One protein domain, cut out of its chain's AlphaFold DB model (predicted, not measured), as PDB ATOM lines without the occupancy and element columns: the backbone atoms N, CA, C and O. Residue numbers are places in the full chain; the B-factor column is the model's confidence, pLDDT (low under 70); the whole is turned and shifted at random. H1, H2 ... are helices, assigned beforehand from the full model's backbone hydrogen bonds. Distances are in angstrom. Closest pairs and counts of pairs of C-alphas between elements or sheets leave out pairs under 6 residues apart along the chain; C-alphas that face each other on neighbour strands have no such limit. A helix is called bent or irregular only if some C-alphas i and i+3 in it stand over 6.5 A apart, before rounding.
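This is residues 44 to 144 of the 162 residues of an uncharacterized protein of Deltaproteobacteria bacterium (UniProt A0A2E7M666). One long helix, H5, has three shorter helices packed on it: H1 and H4 run back along it and H3 crosses it, while small H2 lies far off among long links. The printed part has 101 residues with five named helices, H1 to H5 in order, and no named strand. It is all helix and compact, with radius of gyration of the C-alphas 13.0 A and spans of 42 by 29 by 26 A.

H5, residues 122 to 142, is 30.7 A long, from C-alpha 122 (168.562, 156.627, 207.017). H1, residues 47 to 62, 19.2 A, from C-alpha 47 (152.702, 164.362, 191.696), has a kink of 63 degrees near residue 55 and is only just irregular: C-alphas 57 and 60 are 7.0 A apart. H2 is residues 74 to 77, H3 89 to 97, H4 104 to 109.

H5 touches H1 with residues 124 to 131 alone, opposite ways at 33 degrees, a shallow tilt only just short of steep; closest C-alphas Leu 58 and Glu 124, 6.7 A. H3 is about perpendicular to H5, 85 degrees, touching its residues 132 to 136 alone; closest C-alphas Ser 97 and Ile 136, 6.2 A. H4 and H5 form a helical hairpin; closest C-alphas Trp 105 and Val 129, 7.1 A. H2 touches no helix. Every O i to N i+4 pair is within hydrogen-bond range in H3, H4 and H5, and 8 of 12 in H1; H2 is too short for one.

The C-alphas farthest apart, Glu 75 and Asp 144, are 42.0 A apart. The printed part has no cut; links H1 to H2, H2 to H3 and H4 to H5 are long. Residues 99 to 101 and 143 to 144 have pLDDT under 70.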
ATOM      1  N   MET A  44     160.011 168.417 194.269       97.25
ATOM      2  CA  MET A  44     159.958 167.191 195.064       97.25
ATOM      3  C   MET A  44     158.575 166.953 195.668       97.25
ATOM      4  O   MET A  44     158.230 165.811 195.945       97.25
ATOM      5  N   GLY A  45     157.785 168.005 195.884       96.44
ATOM      6  CA  GLY A  45     156.422 167.902 196.393       96.44
ATOM      7  C   GLY A  45     155.405 167.472 195.339       96.44
ATOM      8  O   GLY A  45     154.321 167.056 195.716       96.44
ATOM      9  N   GLU A  46     155.740 167.537 194.050       96.69
ATOM     10  CA  GLU A  46     154.784 167.385 192.949       96.69
ATOM     11  C   GLU A  46     154.361 165.922 192.681       96.69
ATOM     12  O   GLU A  46     155.109 164.977 192.990       96.69
ATOM     13  N   PRO A  47     153.188 165.697 192.050       97.81
ATOM     14  CA  PRO A  47     152.702 164.362 191.696       97.81
ATOM     15  C   PRO A  47     153.685 163.539 190.853       97.81
ATOM     16  O   PRO A  47     153.793 162.325 191.041       97.81
ATOM     17  N   GLU A  48     154.416 164.170 189.934       98.25
ATOM     18  CA  GLU A  48     155.400 163.500 189.081       98.25
ATOM     19  C   GLU A  48     156.558 162.929 189.905       98.25
ATOM     20  O   GLU A  48     156.892 161.753 189.758       98.25
ATOM     21  N   TYR A  49     157.128 163.712 190.829       98.06
ATOM     22  CA  TYR A  49     158.207 163.242 191.704       98.06
ATOM     23  C   TYR A  49     157.727 162.120 192.626       98.06
ATOM     24  O   TYR A  49     158.432 161.128 192.839       98.06
ATOM     25  N   PHE A  50     156.500 162.230 193.137       98.12
ATOM     26  CA  PHE A  50     155.884 161.162 193.914       98.12
ATOM     27  C   PHE A  50     155.850 159.840 193.134       98.12
ATOM     28  O   PHE A  50     156.286 158.815 193.659       98.12
ATOM     29  N   GLN A  51     155.388 159.853 191.881       98.25
ATOM     30  CA  GLN A  51     155.279 158.633 191.077       98.25
ATOM     31  C   GLN A  51     156.637 158.090 190.613       98.25
ATOM     32  O   GLN A  51     156.840 156.876 190.599       98.25
ATOM     33  N   GLU A  52     157.571 158.961 190.231       98.19
ATOM     34  CA  GLU A  52     158.862 158.547 189.670       98.19
ATOM     35  C   GLU A  52     159.901 158.170 190.731       98.19
ATOM     36  O   GLU A  52     160.794 157.371 190.448       98.19
ATOM     37  N   VAL A  53     159.791 158.723 191.943       97.88
ATOM     38  CA  VAL A  53     160.788 158.550 193.009       97.88
ATOM     39  C   VAL A  53     160.168 157.917 194.246       97.88
ATOM     40  O   VAL A  53     160.583 156.836 194.661       97.88
ATOM     41  N   MET A  54     159.153 158.546 194.842       97.81
ATOM     42  CA  MET A  54     158.649 158.104 196.149       97.81
ATOM     43  C   MET A  54     157.995 156.728 196.101       97.81
ATOM     44  O   MET A  54     158.208 155.908 197.000       97.81
ATOM     45  N   VAL A  55     157.213 156.459 195.057       97.88
ATOM     46  CA  VAL A  55     156.572 155.162 194.859       97.88
ATOM     47  C   VAL A  55     157.604 154.033 194.740       97.88
ATOM     48  O   VAL A  55     157.586 153.161 195.610       97.88
ATOM     49  N   PRO A  56     158.524 154.020 193.758       97.81
ATOM     50  CA  PRO A  56     159.447 152.897 193.589       97.81
ATOM     51  C   PRO A  56     160.496 152.774 194.705       97.81
ATOM     52  O   PRO A  56     160.847 151.655 195.082       97.81
ATOM     53  N   GLU A  57     160.993 153.887 195.252       96.06
ATOM     54  CA  GLU A  57     162.092 153.855 196.229       96.06
ATOM     55  C   GLU A  57     161.603 153.588 197.658       96.06
ATOM     56  O   GLU A  57     162.291 152.932 198.441       96.06
ATOM     57  N   LEU A  58     160.398 154.049 198.015       95.50
ATOM     58  CA  LEU A  58     159.914 153.985 199.394       95.50
ATOM     59  C   LEU A  58     158.561 153.279 199.523       95.50
ATOM     60  O   LEU A  58     158.414 152.319 200.286       95.50
ATOM     61  N   PHE A  59     157.532 153.715 198.808       96.38
ATOM     62  CA  PHE A  59     156.192 153.223 199.111       96.38
ATOM     63  C   PHE A  59     155.921 151.810 198.601       96.38
ATOM     64  O   PHE A  59     155.296 151.019 199.310       96.38
ATOM     65  N   GLU A  60     156.425 151.435 197.434       96.06
ATOM     66  CA  GLU A  60     156.289 150.079 196.914       96.06
ATOM     67  C   GLU A  60     157.059 149.056 197.777       96.06
ATOM     68  O   GLU A  60     156.450 148.074 198.222       96.06
ATOM     69  N   PRO A  61     158.338 149.285 198.146       94.88
ATOM     70  CA  PRO A  61     159.095 148.328 198.953       94.88
ATOM     71  C   PRO A  61     158.580 148.141 200.386       94.88
ATOM     72  O   PRO A  61     158.758 147.054 200.954       94.88
ATOM     73  N   TYR A  62     157.983 149.179 200.984       94.75
ATOM     74  CA  TYR A  62     157.643 149.196 202.412       94.75
ATOM     75  C   TYR A  62     156.135 149.247 202.699       94.75
ATOM     76  O   TYR A  62     155.692 148.684 203.702       94.75
ATOM     77  N   CYS A  63     155.326 149.883 201.851       95.44
ATOM     78  CA  CYS A  63     153.929 150.217 202.158       95.44
ATOM     79  C   CYS A  63     152.895 149.462 201.304       95.44
ATOM     80  O   CYS A  63     151.801 149.175 201.806       95.44
ATOM     81  N   ALA A  64     153.232 149.075 200.068       95.75
ATOM     82  CA  ALA A  64     152.287 148.506 199.096       95.75
ATOM     83  C   ALA A  64     151.604 147.199 199.531       95.75
ATOM     84  O   ALA A  64     150.536 146.851 199.029       95.75
ATOM     85  N   LEU A  65     152.163 146.470 200.501       94.69
ATOM     86  CA  LEU A  65     151.517 145.251 200.993       94.69
ATOM     87  C   LEU A  65     150.127 145.520 201.590       94.69
ATOM     88  O   LEU A  65     149.238 144.683 201.449       94.69
ATOM     89  N   CYS A  66     149.963 146.658 202.267       95.75
ATOM     90  CA  CYS A  66     148.762 146.978 203.042       95.75
ATOM     91  C   CYS A  66     148.080 148.281 202.597       95.75
ATOM     92  O   CYS A  66     146.891 148.465 202.853       95.75
ATOM     93  N   HIS A  67     148.829 149.190 201.969       96.44
ATOM     94  CA  HIS A  67     148.409 150.556 201.657       96.44
ATOM     95  C   HIS A  67     148.472 150.830 200.150       96.44
ATOM     96  O   HIS A  67     149.115 151.781 199.717       96.44
ATOM     97  N   TRP A  68     147.832 149.979 199.357       97.94
ATOM     98  CA  TRP A  68     147.738 150.132 197.905       97.94
ATOM     99  C   TRP A  68     146.270 150.150 197.484       97.94
ATOM    100  O   TRP A  68     145.432 149.554 198.174       97.94
ATOM    101  N   SER A  69     145.939 150.824 196.384       97.69
ATOM    102  CA  SER A  69     144.549 151.003 195.943       97.69
ATOM    103  C   SER A  69     143.845 149.686 195.597       97.69
ATOM    104  O   SER A  69     142.628 149.575 195.755       97.69
ATOM    105  N   ASP A  70     144.602 148.656 195.214       97.31
ATOM    106  CA  ASP A  70     144.084 147.312 194.943       97.31
ATOM    107  C   ASP A  70     143.739 146.513 196.220       97.31
ATOM    108  O   ASP A  70     143.053 145.492 196.142       97.31
ATOM    109  N   LYS A  71     144.158 146.977 197.409       97.12
ATOM    110  CA  LYS A  71     143.834 146.371 198.713       97.12
ATOM    111  C   LYS A  71     142.489 146.902 199.194       97.12
ATOM    112  O   LYS A  71     142.409 147.887 199.937       97.12
ATOM    113  N   THR A  72     141.427 146.232 198.760       95.50
ATOM    114  CA  THR A  72     140.042 146.687 198.955       95.50
ATOM    115  C   THR A  72     139.358 146.050 200.163       95.50
ATOM    116  O   THR A  72     138.397 146.615 200.688       95.50
ATOM    117  N   THR A  73     139.856 144.911 200.652       95.75
ATOM    118  CA  THR A  73     139.280 144.204 201.808       95.75
ATOM    119  C   THR A  73     140.028 144.491 203.119       95.75
ATOM    120  O   THR A  73     141.239 144.739 203.106       95.75
ATOM    121  N   PRO A  74     139.354 144.438 204.286       95.81
ATOM    122  CA  PRO A  74     140.020 144.556 205.586       95.81
ATOM    123  C   PRO A  74     141.159 143.544 205.790       95.81
ATOM    124  O   PRO A  74     142.180 143.877 206.398       95.81
ATOM    125  N   GLU A  75     141.004 142.326 205.268       95.81
ATOM    126  CA  GLU A  75     141.987 141.246 205.350       95.81
ATOM    127  C   GLU A  75     143.259 141.567 204.555       95.81
ATOM    128  O   GLU A  75     144.365 141.411 205.078       95.81
ATOM    129  N   GLU A  76     143.125 142.060 203.321       95.94
ATOM    130  CA  GLU A  76     144.255 142.488 202.483       95.94
ATOM    131  C   GLU A  76     144.999 143.676 203.094       95.94
ATOM    132  O   GLU A  76     146.228 143.717 203.076       95.94
ATOM    133  N   ARG A  77     144.255 144.613 203.690       95.19
ATOM    134  CA  ARG A  77     144.800 145.809 204.340       95.19
ATOM    135  C   ARG A  77     145.464 145.517 205.683       95.19
ATOM    136  O   ARG A  77     146.246 146.333 206.159       95.19
ATOM    137  N   ARG A  78     145.171 144.379 206.327       93.25
ATOM    138  CA  ARG A  78     145.772 143.962 207.614       93.25
ATOM    139  C   ARG A  78     145.677 145.039 208.705       93.25
ATOM    140  O   ARG A  78     146.621 145.257 209.462       93.25
ATOM    141  N   GLY A  79     144.540 145.730 208.768       90.75
ATOM    142  CA  GLY A  79     144.313 146.829 209.713       90.75
ATOM    143  C   GLY A  79     144.924 148.176 209.308       90.75
ATOM    144  O   GLY A  79     144.886 149.110 210.107       90.75
ATOM    145  N   ALA A  80     145.462 148.306 208.089       92.69
ATOM    146  CA  ALA A  80     145.852 149.594 207.526       92.69
ATOM    147  C   ALA A  80     144.669 150.567 207.471       92.69
ATOM    148  O   ALA A  80     143.539 150.178 207.157       92.69
ATOM    149  N   THR A  81     144.954 151.848 207.731       91.81
ATOM    150  CA  THR A  81     143.974 152.942 207.704       91.81
ATOM    151  C   THR A  81     143.127 152.878 206.428       91.81
ATOM    152  O   THR A  81     143.699 152.882 205.332       91.81
ATOM    153  N   PRO A  82     141.785 152.812 206.520       92.25
ATOM    154  CA  PRO A  82     140.918 152.851 205.347       92.25
ATOM    155  C   PRO A  82     141.148 154.123 204.522       92.25
ATOM    156  O   PRO A  82     141.250 155.211 205.081       92.25
ATOM    157  N   GLY A  83     141.241 153.977 203.200       90.94
ATOM    158  CA  GLY A  83     141.425 155.100 202.276       90.94
ATOM    159  C   GLY A  83     142.857 155.629 202.139       90.94
ATOM    160  O   GLY A  83     143.081 156.437 201.246       90.94
ATOM    161  N   LEU A  84     143.818 155.167 202.957       95.25
ATOM    162  CA  LEU A  84     145.243 155.499 202.807       95.25
ATOM    163  C   LEU A  84     145.925 154.570 201.800       95.25
ATOM    164  O   LEU A  84     146.158 153.398 202.116       95.25
ATOM    165  N   ASN A  85     146.285 155.098 200.639       97.62
ATOM    166  CA  ASN A  85     146.932 154.368 199.558       97.62
ATOM    167  C   ASN A  85     148.160 155.160 199.089       97.62
ATOM    168  O   ASN A  85     148.050 156.358 198.866       97.62
ATOM    169  N   TYR A  86     149.319 154.511 198.979       97.44
ATOM    170  CA  TYR A  86     150.569 155.162 198.566       97.44
ATOM    171  C   TYR A  86     150.898 154.988 197.076       97.44
ATOM    172  O   TYR A  86     151.992 155.334 196.655       97.44
ATOM    173  N   ASP A  87     149.964 154.476 196.282       97.94
ATOM    174  CA  ASP A  87     149.946 154.597 194.817       97.94
ATOM    175  C   ASP A  87     149.092 155.767 194.320       97.94
ATOM    176  O   ASP A  87     149.006 156.022 193.120       97.94
ATOM    177  N   ASP A  88     148.468 156.484 195.253       97.94
ATOM    178  CA  ASP A  88     147.619 157.636 195.007       97.94
ATOM    179  C   ASP A  88     148.209 158.850 195.727       97.94
ATOM    180  O   ASP A  88     148.277 158.884 196.960       97.94
ATOM    181  N   TYR A  89     148.651 159.836 194.947       97.06
ATOM    182  CA  TYR A  89     149.302 161.041 195.461       97.06
ATOM    183  C   TYR A  89     148.407 161.769 196.474       97.06
ATOM    184  O   TYR A  89     148.820 162.004 197.610       97.06
ATOM    185  N   ASP A  90     147.145 162.023 196.118       96.00
ATOM    186  CA  ASP A  90     146.205 162.763 196.963       96.00
ATOM    187  C   ASP A  90     145.961 162.071 198.311       96.00
ATOM    188  O   ASP A  90     145.869 162.717 199.359       96.00
ATOM    189  N   SER A  91     145.855 160.740 198.318       95.56
ATOM    190  CA  SER A  91     145.722 159.956 199.544       95.56
ATOM    191  C   SER A  91     146.968 160.022 200.423       95.56
ATOM    192  O   SER A  91     146.842 160.262 201.632       95.56
ATOM    193  N   ALA A  92     148.154 159.852 199.838       95.50
ATOM    194  CA  ALA A  92     149.418 159.914 200.561       95.50
ATOM    195  C   ALA A  92     149.663 161.307 201.159       95.50
ATOM    196  O   ALA A  92     150.040 161.416 202.330       95.50
ATOM    197  N   ILE A  93     149.405 162.365 200.394       93.75
ATOM    198  CA  ILE A  93     149.584 163.749 200.832       93.75
ATOM    199  C   ILE A  93     148.602 164.092 201.940       93.75
ATOM    200  O   ILE A  93     149.031 164.500 203.013       93.75
ATOM    201  N   ARG A  94     147.302 163.835 201.748       92.88
ATOM    202  CA  ARG A  94     146.272 164.084 202.771       92.88
ATOM    203  C   ARG A  94     146.625 163.443 204.111       92.88
ATOM    204  O   ARG A  94     146.374 164.022 205.166       92.88
ATOM    205  N   TRP A  95     147.205 162.246 204.088       92.25
ATOM    206  CA  TRP A  95     147.656 161.575 205.303       92.25
ATOM    207  C   TRP A  95     148.841 162.267 205.981       92.25
ATOM    208  O   TRP A  95     148.885 162.308 207.208       92.25
ATOM    209  N   ASN A  96     149.781 162.806 205.206       90.75
ATOM    210  CA  ASN A  96     150.978 163.464 205.728       90.75
ATOM    211  C   ASN A  96     150.771 164.950 206.062       90.75
ATOM    212  O   ASN A  96     151.466 165.458 206.937       90.75
ATOM    213  N   SER A  97     149.792 165.626 205.454       85.44
ATOM    214  CA  SER A  97     149.490 167.041 205.715       85.44
ATOM    215  C   SER A  97     148.472 167.266 206.839       85.44
ATOM    216  O   SER A  97     148.342 168.380 207.338       85.44
ATOM    217  N   THR A  98     147.783 166.222 207.323       78.19
ATOM    218  CA  THR A  98     146.786 166.372 208.407       78.19
ATOM    219  C   THR A  98     147.414 166.856 209.730       78.19
ATOM    220  O   THR A  98     146.771 167.579 210.490       78.19
ATOM    221  N   SER A  99     148.651 166.458 210.052       68.38
ATOM    222  CA  SER A  99     149.441 167.027 211.155       68.38
ATOM    223  C   SER A  99     150.895 166.564 211.055       68.38
ATOM    224  O   SER A  99     151.142 165.375 210.946       68.38
ATOM    225  N   LEU A 100     151.876 167.457 211.209       66.06
ATOM    226  CA  LEU A 100     153.311 167.112 211.114       66.06
ATOM    227  C   LEU A 100     153.768 165.991 212.077       66.06
ATOM    228  O   LEU A 100     154.731 165.277 211.809       66.06
ATOM    229  N   ASN A 101     153.052 165.786 213.191       67.44
ATOM    230  CA  ASN A 101     153.331 164.719 214.167       67.44
ATOM    231  C   ASN A 101     152.533 163.424 213.914       67.44
ATOM    232  O   ASN A 101     152.673 162.434 214.644       67.44
ATOM    233  N   PHE A 102     151.678 163.422 212.896       73.62
ATOM    234  CA  PHE A 102     150.773 162.344 212.536       73.62
ATOM    235  C   PHE A 102     150.887 162.069 211.038       73.62
ATOM    236  O   PHE A 102     150.497 162.872 210.210       73.62
ATOM    237  N   GLY A 103     151.410 160.910 210.665       88.19
ATOM    238  CA  GLY A 103     151.601 160.628 209.250       88.19
ATOM    239  C   GLY A 103     152.531 159.457 209.033       88.19
ATOM    240  O   GLY A 103     152.766 158.654 209.944       88.19
ATOM    241  N   THR A 104     153.066 159.355 207.825       91.69
ATOM    242  CA  THR A 104     154.012 158.303 207.454       91.69
ATOM    243  C   THR A 104     155.272 158.400 208.303       91.69
ATOM    244  O   THR A 104     155.642 157.392 208.906       91.69
ATOM    245  N   TRP A 105     155.846 159.603 208.462       90.94
ATOM    246  CA  TRP A 105     157.047 159.840 209.278       90.94
ATOM    247  C   TRP A 105     156.921 159.254 210.689       90.94
ATOM    248  O   TRP A 105     157.719 158.411 211.082       90.94
ATOM    249  N   SER A 106     155.865 159.614 211.423       89.69
ATOM    250  CA  SER A 106     155.605 159.140 212.795       89.69
ATOM    251  C   SER A 106     155.519 157.602 212.901       89.69
ATOM    252  O   SER A 106     155.940 156.989 213.888       89.69
ATOM    253  N   ARG A 107     155.007 156.935 211.858       89.19
ATOM    254  CA  ARG A 107     154.890 155.468 211.821       89.19
ATOM    255  C   ARG A 107     156.214 154.776 211.520       89.19
ATOM    256  O   ARG A 107     156.486 153.737 212.124       89.19
ATOM    257  N   VAL A 108     157.018 155.331 210.615       88.75
ATOM    258  CA  VAL A 108     158.304 154.734 210.224       88.75
ATOM    259  C   VAL A 108     159.424 155.072 211.209       88.75
ATOM    260  O   VAL A 108     160.228 154.200 211.529       88.75
ATOM    261  N   SER A 109     159.437 156.279 211.786       84.31
ATOM    262  CA  SER A 109     160.468 156.724 212.737       84.31
ATOM    263  C   SER A 109     160.408 155.970 214.066       84.31
ATOM    264  O   SER A 109     161.436 155.695 214.681       84.31
ATOM    265  N   THR A 110     159.212 155.530 214.475       83.19
ATOM    266  CA  THR A 110     159.025 154.648 215.640       83.19
ATOM    267  C   THR A 110     159.308 153.173 215.345       83.19
ATOM    268  O   THR A 110     159.170 152.340 216.239       83.19
ATOM    269  N   ARG A 111     159.694 152.834 214.104       76.31
ATOM    270  CA  ARG A 111     160.013 151.474 213.630       76.31
ATOM    271  C   ARG A 111     158.912 150.438 213.863       76.31
ATOM    272  O   ARG A 111     159.165 149.238 213.888       76.31
ATOM    273  N   ASN A 112     157.673 150.904 213.996       80.81
ATOM    274  CA  ASN A 112     156.490 150.049 214.082       80.81
ATOM    275  C   ASN A 112     155.941 149.685 212.697       80.81
ATOM    276  O   ASN A 112     155.083 148.809 212.587       80.81
ATOM    277  N   MET A 113     156.416 150.361 211.648       86.62
ATOM    278  CA  MET A 113     156.069 150.095 210.259       86.62
ATOM    279  C   MET A 113     157.334 150.041 209.383       86.62
ATOM    280  O   MET A 113     158.218 150.880 209.562       86.62
ATOM    281  N   PRO A 114     157.410 149.098 208.423       87.38
ATOM    282  CA  PRO A 114     156.440 148.027 208.189       87.38
ATOM    283  C   PRO A 114     156.573 146.869 209.203       87.38
ATOM    284  O   PRO A 114     157.666 146.592 209.699       87.38
ATOM    285  N   PRO A 115     155.491 146.107 209.463       80.62
ATOM    286  CA  PRO A 115     155.485 145.021 210.452       80.62
ATOM    287  C   PRO A 115     156.349 143.813 210.051       80.62
ATOM    288  O   PRO A 115     156.570 142.911 210.853       80.62
ATOM    289  N   MET A 116     156.836 143.773 208.807       76.81
ATOM    290  CA  MET A 116     157.673 142.689 208.278       76.81
ATOM    291  C   MET A 116     159.164 142.844 208.611       76.81
ATOM    292  O   MET A 116     159.974 142.047 208.144       76.81
ATOM    293  N   GLY A 117     159.541 143.863 209.391       78.19
ATOM    294  CA  GLY A 117     160.913 144.051 209.874       78.19
ATOM    295  C   GLY A 117     161.896 144.610 208.842       78.19
ATOM    296  O   GLY A 117     163.078 144.737 209.144       78.19
ATOM    297  N   ARG A 118     161.433 144.964 207.637       84.81
ATOM    298  CA  ARG A 118     162.234 145.689 206.646       84.81
ATOM    299  C   ARG A 118     162.032 147.187 206.857       84.81
ATOM    300  O   ARG A 118     161.100 147.756 206.311       84.81
ATOM    301  N   THR A 119     162.849 147.809 207.693       86.31
ATOM    302  CA  THR A 119     162.784 149.258 207.927       86.31
ATOM    303  C   THR A 119     163.533 150.014 206.829       86.31
ATOM    304  O   THR A 119     164.594 149.531 206.421       86.31
ATOM    305  N   PRO A 120     163.042 151.185 206.384       90.06
ATOM    306  CA  PRO A 120     163.820 152.061 205.515       90.06
ATOM    307  C   PRO A 120     165.156 152.460 206.166       90.06
ATOM    308  O   PRO A 120     165.258 152.582 207.391       90.06
ATOM    309  N   SER A 121     166.178 152.636 205.337       89.50
ATOM    310  CA  SER A 121     167.486 153.197 205.675       89.50
ATOM    311  C   SER A 121     167.391 154.669 206.088       89.50
ATOM    312  O   SER A 121     166.357 155.319 205.946       89.50
ATOM    313  N   THR A 122     168.490 155.213 206.612       87.94
ATOM    314  CA  THR A 122     168.562 156.627 207.017       87.94
ATOM    315  C   THR A 122     168.339 157.553 205.822       87.94
ATOM    316  O   THR A 122     167.635 158.551 205.941       87.94
ATOM    317  N   GLU A 123     168.889 157.196 204.668       90.62
ATOM    318  CA  GLU A 123     168.780 157.935 203.415       90.62
ATOM    319  C   GLU A 123     167.342 157.908 202.872       90.62
ATOM    320  O   GLU A 123     166.795 158.953 202.527       90.62
ATOM    321  N   GLU A 124     166.682 156.745 202.882       93.31
ATOM    322  CA  GLU A 124     165.264 156.613 202.496       93.31
ATOM    323  C   GLU A 124     164.335 157.392 203.449       93.31
ATOM    324  O   GLU A 124     163.333 157.972 203.031       93.31
ATOM    325  N   LEU A 125     164.672 157.450 204.741       91.62
ATOM    326  CA  LEU A 125     163.949 158.264 205.719       91.62
ATOM    327  C   LEU A 125     164.145 159.770 205.490       91.62
ATOM    328  O   LEU A 125     163.196 160.532 205.657       91.62
ATOM    329  N   GLN A 126     165.336 160.208 205.081       91.88
ATOM    330  CA  GLN A 126     165.580 161.603 204.696       91.88
ATOM    331  C   GLN A 126     164.822 161.987 203.426       91.88
ATOM    332  O   GLN A 126     164.322 163.109 203.343       91.88
ATOM    333  N   LEU A 127     164.713 161.068 202.466       94.38
ATOM    334  CA  LEU A 127     163.909 161.248 201.260       94.38
ATOM    335  C   LEU A 127     162.429 161.460 201.614       94.38
ATOM    336  O   LEU A 127     161.803 162.390 201.114       94.38
ATOM    337  N   LEU A 128     161.891 160.657 202.542       94.69
ATOM    338  CA  LEU A 128     160.527 160.835 203.045       94.69
ATOM    339  C   LEU A 128     160.307 162.219 203.663       94.69
ATOM    340  O   LEU A 128     159.283 162.839 203.396       94.69
ATOM    341  N   VAL A 129     161.235 162.691 204.500       93.75
ATOM    342  CA  VAL A 129     161.110 164.005 205.153       93.75
ATOM    343  C   VAL A 129     161.134 165.136 204.127       93.75
ATOM    344  O   VAL A 129     160.264 165.997 204.182       93.75
ATOM    345  N   GLN A 130     162.064 165.099 203.169       95.00
ATOM    346  CA  GLN A 130     162.149 166.101 202.097       95.00
ATOM    347  C   GLN A 130     160.872 166.142 201.259       95.00
ATOM    348  O   GLN A 130     160.322 167.215 201.030       95.00
ATOM    349  N   TRP A 131     160.355 164.974 200.869       96.25
ATOM    350  CA  TRP A 131     159.094 164.899 200.141       96.25
ATOM    351  C   TRP A 131     157.926 165.473 200.950       96.25
ATOM    352  O   TRP A 131     157.178 166.270 200.401       96.25
ATOM    353  N   ILE A 132     157.774 165.129 202.239       95.00
ATOM    354  CA  ILE A 132     156.696 165.679 203.088       95.00
ATOM    355  C   ILE A 132     156.807 167.205 203.189       95.00
ATOM    356  O   ILE A 132     155.797 167.896 203.062       95.00
ATOM    357  N   ASP A 133     158.013 167.728 203.411       94.88
ATOM    358  CA  ASP A 133     158.236 169.167 203.558       94.88
ATOM    359  C   ASP A 133     157.889 169.922 202.270       94.88
ATOM    360  O   ASP A 133     157.181 170.927 202.320       94.88
ATOM    361  N   CYS A 134     158.307 169.406 201.113       96.00
ATOM    362  CA  CYS A 134     157.995 170.013 199.819       96.00
ATOM    363  C   CYS A 134     156.537 169.824 199.403       96.00
ATOM    364  O   CYS A 134     155.938 170.754 198.879       96.00
ATOM    365  N   ALA A 135     155.932 168.678 199.700       94.12
ATOM    366  CA  ALA A 135     154.511 168.429 199.487       94.12
ATOM    367  C   ALA A 135     153.622 169.449 200.211       94.12
ATOM    368  O   ALA A 135     152.677 169.975 199.627       94.12
ATOM    369  N   ILE A 136     153.922 169.728 201.482       92.12
ATOM    370  CA  ILE A 136     153.181 170.716 202.277       92.12
ATOM    371  C   ILE A 136     153.389 172.118 201.702       92.12
ATOM    372  O   ILE A 136     152.412 172.829 201.484       92.12
ATOM    373  N   ALA A 137     154.631 172.484 201.377       92.69
ATOM    374  CA  ALA A 137     154.935 173.786 200.788       92.69
ATOM    375  C   ALA A 137     154.241 174.009 199.430       92.69
ATOM    376  O   ALA A 137     153.751 175.106 199.168       92.69
ATOM    377  N   VAL A 138     154.151 172.977 198.581       92.50
ATOM    378  CA  VAL A 138     153.404 173.033 197.312       92.50
ATOM    379  C   VAL A 138     151.920 173.304 197.568       92.50
ATOM    380  O   VAL A 138     151.359 174.190 196.924       92.50
ATOM    381  N   GLN A 139     151.296 172.612 198.535       88.88
ATOM    382  CA  GLN A 139     149.891 172.858 198.897       88.88
ATOM    383  C   GLN A 139     149.659 174.300 199.347       88.88
ATOM    384  O   GLN A 139     148.718 174.933 198.881       88.88
ATOM    385  N   GLU A 140     150.534 174.828 200.203       88.44
ATOM    386  CA  GLU A 140     150.423 176.203 200.698       88.44
ATOM    387  C   GLU A 140     150.645 177.235 199.580       88.44
ATOM    388  O   GLU A 140     149.937 178.233 199.526       88.44
ATOM    389  N   SER A 141     151.560 176.979 198.639       85.19
ATOM    390  CA  SER A 141     151.820 177.898 197.520       85.19
ATOM    391  C   SER A 141     150.668 178.004 196.515       85.19
ATOM    392  O   SER A 141     150.536 179.023 195.840       85.19
ATOM    393  N   GLY A 142     149.842 176.958 196.402       76.44
ATOM    394  CA  GLY A 142     148.674 176.940 195.519       76.44
ATOM    395  C   GLY A 142     147.476 177.723 196.064       76.44
ATOM    396  O   GLY A 142     146.633 178.150 195.281       76.44
ATOM    397  N   ASP A 143     147.418 177.943 197.379       65.25
ATOM    398  CA  ASP A 143     146.320 178.648 198.052       65.25
ATOM    399  C   ASP A 143     146.492 180.187 198.042       65.25
ATOM    400  O   ASP A 143     145.568 180.919 198.403       65.25
ATOM    401  N   ASP A 144     147.646 180.698 197.591       61.62
ATOM    402  CA  ASP A 144     147.998 182.127 197.625       61.62
ATOM    403  C   ASP A 144     147.572 182.936 196.369       61.62
ATOM    404  O   ASP A 144     147.746 184.158 196.349       61.62
TER     405      ASP A 144